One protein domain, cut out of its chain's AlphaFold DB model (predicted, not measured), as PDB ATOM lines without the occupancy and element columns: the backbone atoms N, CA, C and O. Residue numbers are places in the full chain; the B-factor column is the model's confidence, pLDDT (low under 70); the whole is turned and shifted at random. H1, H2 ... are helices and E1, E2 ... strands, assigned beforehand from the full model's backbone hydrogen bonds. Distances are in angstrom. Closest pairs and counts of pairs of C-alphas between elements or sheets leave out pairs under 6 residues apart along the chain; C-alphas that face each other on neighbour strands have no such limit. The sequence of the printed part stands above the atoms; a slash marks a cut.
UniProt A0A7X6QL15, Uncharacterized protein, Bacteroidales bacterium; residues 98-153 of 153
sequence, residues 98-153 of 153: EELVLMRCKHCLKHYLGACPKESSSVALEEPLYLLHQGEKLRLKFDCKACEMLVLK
ATOM      1  N   GLU A  98       2.206   5.982  41.135       66.81
ATOM      2  CA  GLU A  98       1.128   4.984  41.194       66.81
ATOM      3  C   GLU A  98       0.897   4.326  39.811       66.81
ATOM      4  O   GLU A  98       1.045   4.952  38.760       66.81
ATOM      5  N   GLU A  99       0.557   3.035  39.795       79.38
ATOM      6  CA  GLU A  99       0.323   2.281  38.555       79.38
ATOM      7  C   GLU A  99      -1.081   2.573  38.009       79.38
ATOM      8  O   GLU A  99      -2.074   2.420  38.726       79.38
ATOM      9  N   LEU A 100      -1.190   2.963  36.735       88.00
ATOM     10  CA  LEU A 100      -2.483   3.269  36.128       88.00
ATOM     11  C   LEU A 100      -3.245   1.975  35.821       88.00
ATOM     12  O   LEU A 100      -2.934   1.263  34.867       88.00
ATOM     13  N   VAL A 101      -4.282   1.683  36.609       91.25
ATOM     14  CA  VAL A 101      -5.155   0.524  36.385       91.25
ATOM     15  C   VAL A 101      -6.135   0.834  35.261       91.25
ATOM     16  O   VAL A 101      -7.026   1.668  35.434       91.25
ATOM     17  N   LEU A 102      -5.995   0.131  34.137       90.75
ATOM     18  CA  LEU A 102      -6.925   0.197  33.011       90.75
ATOM     19  C   LEU A 102      -8.123  -0.731  33.214       90.75
ATOM     20  O   LEU A 102      -9.253  -0.356  32.921       90.75
ATOM     21  N   MET A 103      -7.881  -1.948  33.713       91.94
ATOM     22  CA  MET A 103      -8.931  -2.952  33.900       91.94
ATOM     23  C   MET A 103      -8.741  -3.741  35.191       91.94
ATOM     24  O   MET A 103      -7.617  -4.086  35.563       91.94
ATOM     25  N   ARG A 104      -9.868  -4.060  35.837       94.81
ATOM     26  CA  ARG A 104      -9.974  -5.039  36.924       94.81
ATOM     27  C   ARG A 104     -10.765  -6.235  36.416       94.81
ATOM     28  O   ARG A 104     -11.941  -6.106  36.083       94.81
ATOM     29  N   CYS A 105     -10.121  -7.388  36.352       95.00
ATOM     30  CA  CYS A 105     -10.669  -8.593  35.752       95.00
ATOM     31  C   CYS A 105     -10.782  -9.697  36.805       95.00
ATOM     32  O   CYS A 105      -9.805 -10.026  37.473       95.00
ATOM     33  N   LYS A 106     -11.962 -10.320  36.905       93.25
ATOM     34  CA  LYS A 106     -12.123 -11.587  37.640       93.25
ATOM     35  C   LYS A 106     -11.592 -12.784  36.851       93.25
ATOM     36  O   LYS A 106     -11.186 -13.781  37.436       93.25
ATOM     37  N   HIS A 107     -11.593 -12.691  35.520       91.94
ATOM     38  CA  HIS A 107     -10.925 -13.677  34.683       91.94
ATOM     39  C   HIS A 107      -9.410 -13.569  34.896       91.94
ATOM     40  O   HIS A 107      -8.816 -12.527  34.618       91.94
ATOM     41  N   CYS A 108      -8.806 -14.635  35.420       93.25
ATOM     42  CA  CYS A 108      -7.408 -14.665  35.827       93.25
ATOM     43  C   CYS A 108      -6.600 -15.571  34.894       93.25
ATOM     44  O   CYS A 108      -6.836 -16.778  34.836       93.25
ATOM     45  N   LEU A 109      -5.602 -15.003  34.214       94.69
ATOM     46  CA  LEU A 109      -4.751 -15.771  33.303       94.69
ATOM     47  C   LEU A 109      -3.908 -16.832  34.016       94.69
ATOM     48  O   LEU A 109      -3.677 -17.886  33.439       94.69
ATOM     49  N   LYS A 110      -3.512 -16.622  35.283       93.88
ATOM     50  CA  LYS A 110      -2.853 -17.683  36.062       93.88
ATOM     51  C   LYS A 110      -3.750 -18.907  36.212       93.88
ATOM     52  O   LYS A 110      -3.275 -20.017  36.046       93.88
ATOM     53  N   HIS A 111      -5.036 -18.714  36.494       93.94
ATOM     54  CA  HIS A 111      -5.988 -19.824  36.573       93.94
ATOM     55  C   HIS A 111      -6.197 -20.486  35.212       93.94
ATOM     56  O   HIS A 111      -6.063 -21.698  35.107       93.94
ATOM     57  N   TYR A 112      -6.409 -19.696  34.156       93.31
ATOM     58  CA  TYR A 112      -6.564 -20.229  32.801       93.31
ATOM     59  C   TYR A 112      -5.356 -21.064  32.335       93.31
ATOM     60  O   TYR A 112      -5.526 -22.083  31.675       93.31
ATOM     61  N   LEU A 113      -4.138 -20.658  32.705       93.69
ATOM     62  CA  LEU A 113      -2.893 -21.355  32.368       93.69
ATOM     63  C   LEU A 113      -2.521 -22.466  33.367       93.69
ATOM     64  O   LEU A 113      -1.431 -23.026  33.274       93.69
ATOM     65  N   GLY A 114      -3.380 -22.770  34.345       93.25
ATOM     66  CA  GLY A 114      -3.122 -23.800  35.352       93.25
ATOM     67  C   GLY A 114      -2.031 -23.445  36.368       93.25
ATOM     68  O   GLY A 114      -1.556 -24.326  37.071       93.25
ATOM     69  N   ALA A 115      -1.644 -22.174  36.475       93.81
ATOM     70  CA  ALA A 115      -0.617 -21.623  37.366       93.81
ATOM     71  C   ALA A 115      -1.198 -20.940  38.625       93.81
ATOM     72  O   ALA A 115      -0.543 -20.116  39.270       93.81
ATOM     73  N   CYS A 116      -2.469 -21.192  38.954       93.25
ATOM     74  CA  CYS A 116      -3.112 -20.574  40.110       93.25
ATOM     75  C   CYS A 116      -2.575 -21.179  41.419       93.25
ATOM     76  O   CYS A 116      -2.738 -22.380  41.644       93.25
ATOM     77  N   PRO A 117      -2.029 -20.371  42.349       90.62
ATOM     78  CA  PRO A 117      -1.514 -20.891  43.616       90.62
ATOM     79  C   PRO A 117      -2.617 -21.442  44.536       90.62
ATOM     80  O   PRO A 117      -2.318 -22.177  45.469       90.62
ATOM     81  N   LYS A 118      -3.894 -21.109  44.283       91.19
ATOM     82  CA  LYS A 118      -5.037 -21.650  45.037       91.19
ATOM     83  C   LYS A 118      -5.395 -23.095  44.658       91.19
ATOM     84  O   LYS A 118      -6.110 -23.733  45.419       91.19
ATOM     85  N   GLU A 119      -4.921 -23.613  43.522       87.94
ATOM     86  CA  GLU A 119      -5.379 -24.893  42.946       87.94
ATOM     87  C   GLU A 119      -4.313 -25.998  42.948       87.94
ATOM     88  O   GLU A 119      -4.286 -26.835  42.050       87.94
ATOM     89  N   SER A 120      -3.420 -26.030  43.946       78.12
ATOM     90  CA  SER A 120      -2.312 -27.008  44.003       78.12
ATOM     91  C   SER A 120      -1.573 -27.128  42.659       78.12
ATOM     92  O   SER A 120      -1.406 -28.213  42.109       78.12
ATOM     93  N   SER A 121      -1.197 -25.980  42.093       78.50
ATOM     94  CA  SER A 121      -0.545 -25.915  40.789       78.50
ATOM     95  C   SER A 121       0.917 -26.367  40.860       78.50
ATOM     96  O   SER A 121       1.658 -25.970  41.759       78.50
ATOM     97  N   SER A 122       1.339 -27.153  39.868       76.31
ATOM     98  CA  SER A 122       2.742 -27.485  39.589       76.31
ATOM     99  C   SER A 122       3.370 -26.590  38.511       76.31
ATOM    100  O   SER A 122       4.561 -26.713  38.228       76.31
ATOM    101  N   VAL A 123       2.586 -25.694  37.900       85.88
ATOM    102  CA  VAL A 123       3.019 -24.819  36.805       85.88
ATOM    103  C   VAL A 123       3.489 -23.487  37.379       85.88
ATOM    104  O   VAL A 123       2.696 -22.697  37.891       85.88
ATOM    105  N   ALA A 124       4.786 -23.214  37.258       85.62
ATOM    106  CA  ALA A 124       5.360 -21.914  37.581       85.62
ATOM    107  C   ALA A 124       5.363 -21.017  36.335       85.62
ATOM    108  O   ALA A 124       5.882 -21.400  35.288       85.62
ATOM    109  N   LEU A 125       4.793 -19.817  36.452       88.31
ATOM    110  CA  LEU A 125       4.922 -18.763  35.446       88.31
ATOM    111  C   LEU A 125       5.964 -17.752  35.913       88.31
ATOM    112  O   LEU A 125       5.908 -17.293  37.055       88.31
ATOM    113  N   GLU A 126       6.875 -17.371  35.021       90.62
ATOM    114  CA  GLU A 126       7.787 -16.260  35.275       90.62
ATOM    115  C   GLU A 126       7.018 -14.937  35.235       90.62
ATOM    116  O   GLU A 126       6.341 -14.605  34.259       90.62
ATOM    117  N   GLU A 127       7.102 -14.179  36.324       88.94
ATOM    118  CA  GLU A 127       6.459 -12.877  36.459       88.94
ATOM    119  C   GLU A 127       7.470 -11.735  36.297       88.94
ATOM    120  O   GLU A 127       8.636 -11.893  36.663       88.94
ATOM    121  N   PRO A 128       7.035 -10.548  35.822       93.31
ATOM    122  CA  PRO A 128       5.656 -10.162  35.491       93.31
ATOM    123  C   PRO A 128       5.181 -10.619  34.102       93.31
ATOM    124  O   PRO A 128       5.936 -10.607  33.134       93.31
ATOM    125  N   LEU A 129       3.884 -10.930  33.994       94.50
ATOM    126  CA  LEU A 129       3.220 -11.194  32.712       94.50
ATOM    127  C   LEU A 129       2.778  -9.888  32.038       94.50
ATOM    128  O   LEU A 129       2.497  -8.889  32.706       94.50
ATOM    129  N   TYR A 130       2.665  -9.919  30.709       95.25
ATOM    130  CA  TYR A 130       2.241  -8.775  29.904       95.25
ATOM    131  C   TYR A 130       1.220  -9.180  28.843       95.25
ATOM    132  O   TYR A 130       1.330 -10.252  28.251       95.25
ATOM    133  N   LEU A 131       0.268  -8.291  28.563       94.50
ATOM    134  CA  LEU A 131      -0.569  -8.358  27.368       94.50
ATOM    135  C   LEU A 131       0.056  -7.502  26.271       94.50
ATOM    136  O   LEU A 131       0.415  -6.348  26.506       94.50
ATOM    137  N   LEU A 132       0.162  -8.074  25.075       94.88
ATOM    138  CA  LEU A 132       0.577  -7.361  23.874       94.88
ATOM    139  C   LEU A 132      -0.655  -7.125  23.007       94.88
ATOM    140  O   LEU A 132      -1.305  -8.079  22.579       94.88
ATOM    141  N   HIS A 133      -0.987  -5.863  22.757       88.69
ATOM    142  CA  HIS A 133      -2.134  -5.503  21.930       88.69
ATOM    143  C   HIS A 133      -1.803  -4.289  21.069       88.69
ATOM    144  O   HIS A 133      -1.494  -3.230  21.599       88.69
ATOM    145  N   GLN A 134      -1.861  -4.443  19.742       90.38
ATOM    146  CA  GLN A 134      -1.664  -3.344  18.779       90.38
ATOM    147  C   GLN A 134      -0.397  -2.496  19.031       90.38
ATOM    148  O   GLN A 134      -0.393  -1.287  18.839       90.38
ATOM    149  N   GLY A 135       0.693  -3.136  19.466       89.62
ATOM    150  CA  GLY A 135       1.961  -2.462  19.770       89.62
ATOM    151  C   GLY A 135       2.077  -1.904  21.193       89.62
ATOM    152  O   GLY A 135       3.167  -1.490  21.580       89.62
ATOM    153  N   GLU A 136       1.016  -1.942  22.004       91.00
ATOM    154  CA  GLU A 136       1.091  -1.635  23.433       91.00
ATOM    155  C   GLU A 136       1.471  -2.880  24.250       91.00
ATOM    156  O   GLU A 136       0.990  -3.989  23.996       91.00
ATOM    157  N   LYS A 137       2.329  -2.678  25.259       94.00
ATOM    158  CA  LYS A 137       2.723  -3.689  26.247       94.00
ATOM    159  C   LYS A 137       2.149  -3.305  27.606       94.00
ATOM    160  O   LYS A 137       2.657  -2.399  28.256       94.00
ATOM    161  N   LEU A 138       1.106  -4.010  28.030       94.00
ATOM    162  CA  LEU A 138       0.381  -3.741  29.272       94.00
ATOM    163  C   LEU A 138       0.796  -4.741  30.347       94.00
ATOM    164  O   LEU A 138       0.763  -5.951  30.116       94.00
ATOM    165  N   ARG A 139       1.196  -4.253  31.521       95.19
ATOM    166  CA  ARG A 139       1.666  -5.105  32.622       95.19
ATOM    167  C   ARG A 139       0.481  -5.727  33.351       95.19
ATOM    168  O   ARG A 139      -0.516  -5.059  33.609       95.19
ATOM    169  N   LEU A 140       0.605  -6.993  33.730       95.81
ATOM    170  CA  LEU A 140      -0.373  -7.668  34.573       95.81
ATOM    171  C   LEU A 140       0.083  -7.694  36.028       95.81
ATOM    172  O   LEU A 140       1.260  -7.901  36.334       95.81
ATOM    173  N   LYS A 141      -0.875  -7.516  36.936       95.25
ATOM    174  CA  LYS A 141      -0.689  -7.694  38.377       95.25
ATOM    175  C   LYS A 141      -1.795  -8.586  38.914       95.25
ATOM    176  O   LYS A 141      -2.965  -8.358  38.630       95.25
ATOM    177  N   PHE A 142      -1.427  -9.596  39.691       95.00
ATOM    178  CA  PHE A 142      -2.365 -10.583  40.215       95.00
ATOM    179  C   PHE A 142      -2.515 -10.415  41.722       95.00
ATOM    180  O   PHE A 142      -1.544 -10.567  42.460       95.00
ATOM    181  N   ASP A 143      -3.738 -10.168  42.181       94.25
ATOM    182  CA  ASP A 143      -4.115 -10.347  43.578       94.25
ATOM    183  C   ASP A 143      -4.785 -11.715  43.718       94.25
ATOM    184  O   ASP A 143      -5.999 -11.889  43.574       94.25
ATOM    185  N   CYS A 144      -3.964 -12.730  43.992       92.12
ATOM    186  CA  CYS A 144      -4.464 -14.088  44.161       92.12
ATOM    187  C   CYS A 144      -5.376 -14.210  45.389       92.12
ATOM    188  O   CYS A 144      -6.238 -15.085  45.389       92.12
ATOM    189  N   LYS A 145      -5.250 -13.345  46.407       92.56
ATOM    190  CA  LYS A 145      -6.101 -13.377  47.607       92.56
ATOM    191  C   LYS A 145      -7.520 -12.941  47.248       92.56
ATOM    192  O   LYS A 145      -8.448 -13.720  47.478       92.56
ATOM    193  N   ALA A 146      -7.657 -11.783  46.603       94.06
ATOM    194  CA  ALA A 146      -8.932 -11.249  46.117       94.06
ATOM    195  C   ALA A 146      -9.479 -11.979  44.873       94.06
ATOM    196  O   ALA A 146     -10.653 -11.835  44.542       94.06
ATOM    197  N   CYS A 147      -8.662 -12.820  44.224       94.31
ATOM    198  CA  CYS A 147      -8.980 -13.451  42.939       94.31
ATOM    199  C   CYS A 147      -9.201 -12.410  41.826       94.31
ATOM    200  O   CYS A 147     -10.144 -12.496  41.038       94.31
ATOM    201  N   GLU A 148      -8.318 -11.413  41.779       95.50
ATOM    202  CA  GLU A 148      -8.375 -10.311  40.823       95.50
ATOM    203  C   GLU A 148      -7.090 -10.223  39.996       95.50
ATOM    204  O   GLU A 148      -5.978 -10.432  40.486       95.50
ATOM    205  N   MET A 149      -7.247  -9.880  38.722       96.06
ATOM    206  CA  MET A 149      -6.165  -9.535  37.812       96.06
ATOM    207  C   MET A 149      -6.330  -8.079  37.383       96.06
ATOM    208  O   MET A 149      -7.393  -7.672  36.916       96.06
ATOM    209  N   LEU A 150      -5.269  -7.295  37.520       96.00
ATOM    210  CA  LEU A 150      -5.201  -5.910  37.083       96.00
ATOM    211  C   LEU A 150      -4.401  -5.818  35.789       96.00
ATOM    212  O   LEU A 150      -3.329  -6.417  35.677       96.00
ATOM    213  N   VAL A 151      -4.910  -5.031  34.845       94.88
ATOM    214  CA  VAL A 151      -4.177  -4.617  33.645       94.88
ATOM    215  C   VAL A 151      -3.714  -3.185  33.849       94.88
ATOM    216  O   VAL A 151      -4.534  -2.300  34.109       94.88
ATOM    217  N   LEU A 152      -2.407  -2.978  33.760       91.88
ATOM    218  CA  LEU A 152      -1.731  -1.731  34.083       91.88
ATOM    219  C   LEU A 152      -1.097  -1.124  32.827       91.88
ATOM    220  O   LEU A 152      -0.585  -1.864  31.979       91.88
ATOM    221  N   LYS A 153      -1.129   0.208  32.743       84.38
ATOM    222  CA  LYS A 153      -0.427   1.001  31.725       84.38
ATOM    223  C   LYS A 153       0.834   1.634  32.289       84.38
ATOM    224  O   LYS A 153       0.784   2.071  33.462       84.38
TER     225      LYS A 153
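Overview. This is residues 98 to 153 of the 153 residues of an uncharacterized protein of Bacteroidales bacterium (UniProt A0A7X6QL15). A strongly twisted, antiparallel sheet, in the order E1 E4 E3 E2, has the short helix H1 and a long loop, residues 113 to 129, towards the end of the longest axis away from the E2-E3 turn. The 56 printed residues run E1 H1 E2 E3 E4, mostly strand, with under half in these elements. The whole is compact, radius of gyration of the C-alphas 11.5 A, spanning 33 by 22 by 18 A.

Along the chain. E1 is residues 101 to 105, from C-alpha 101 at (-5.155, 0.524, 36.385); H1 is 109 to 112; E2 is 130 to 133. E3, 136 to 143, is 22.6 A long; E4, 148 to 152, 12.8 A, ends at (-1.731, -1.731, 34.083).

Arrangement. E2, E3 and E4 form a meander, each strand the antiparallel neighbour of the one before, in two hairpins. Pairing is staggered: E3 pairs with E2 over 136 to 139, N 138 to O 131 2.9 A, and with E4 over 139 to 143, N 141 to O 150 3.0 A. E4 pairs with E1, N 105 to O 149 2.8 A. H1 only grazes the sheet with residues 109 to 110; it is too short for an O i to N i+4 pair, and its one O i to N i+3 pair is within hydrogen-bond range.

Size, cuts and confidence. The farthest C-alphas, Ser 120 and Gly 135, are 34.8 A apart. The printed part has no cut; the link H1 to E2 is long. Residue 98 is under pLDDT 70.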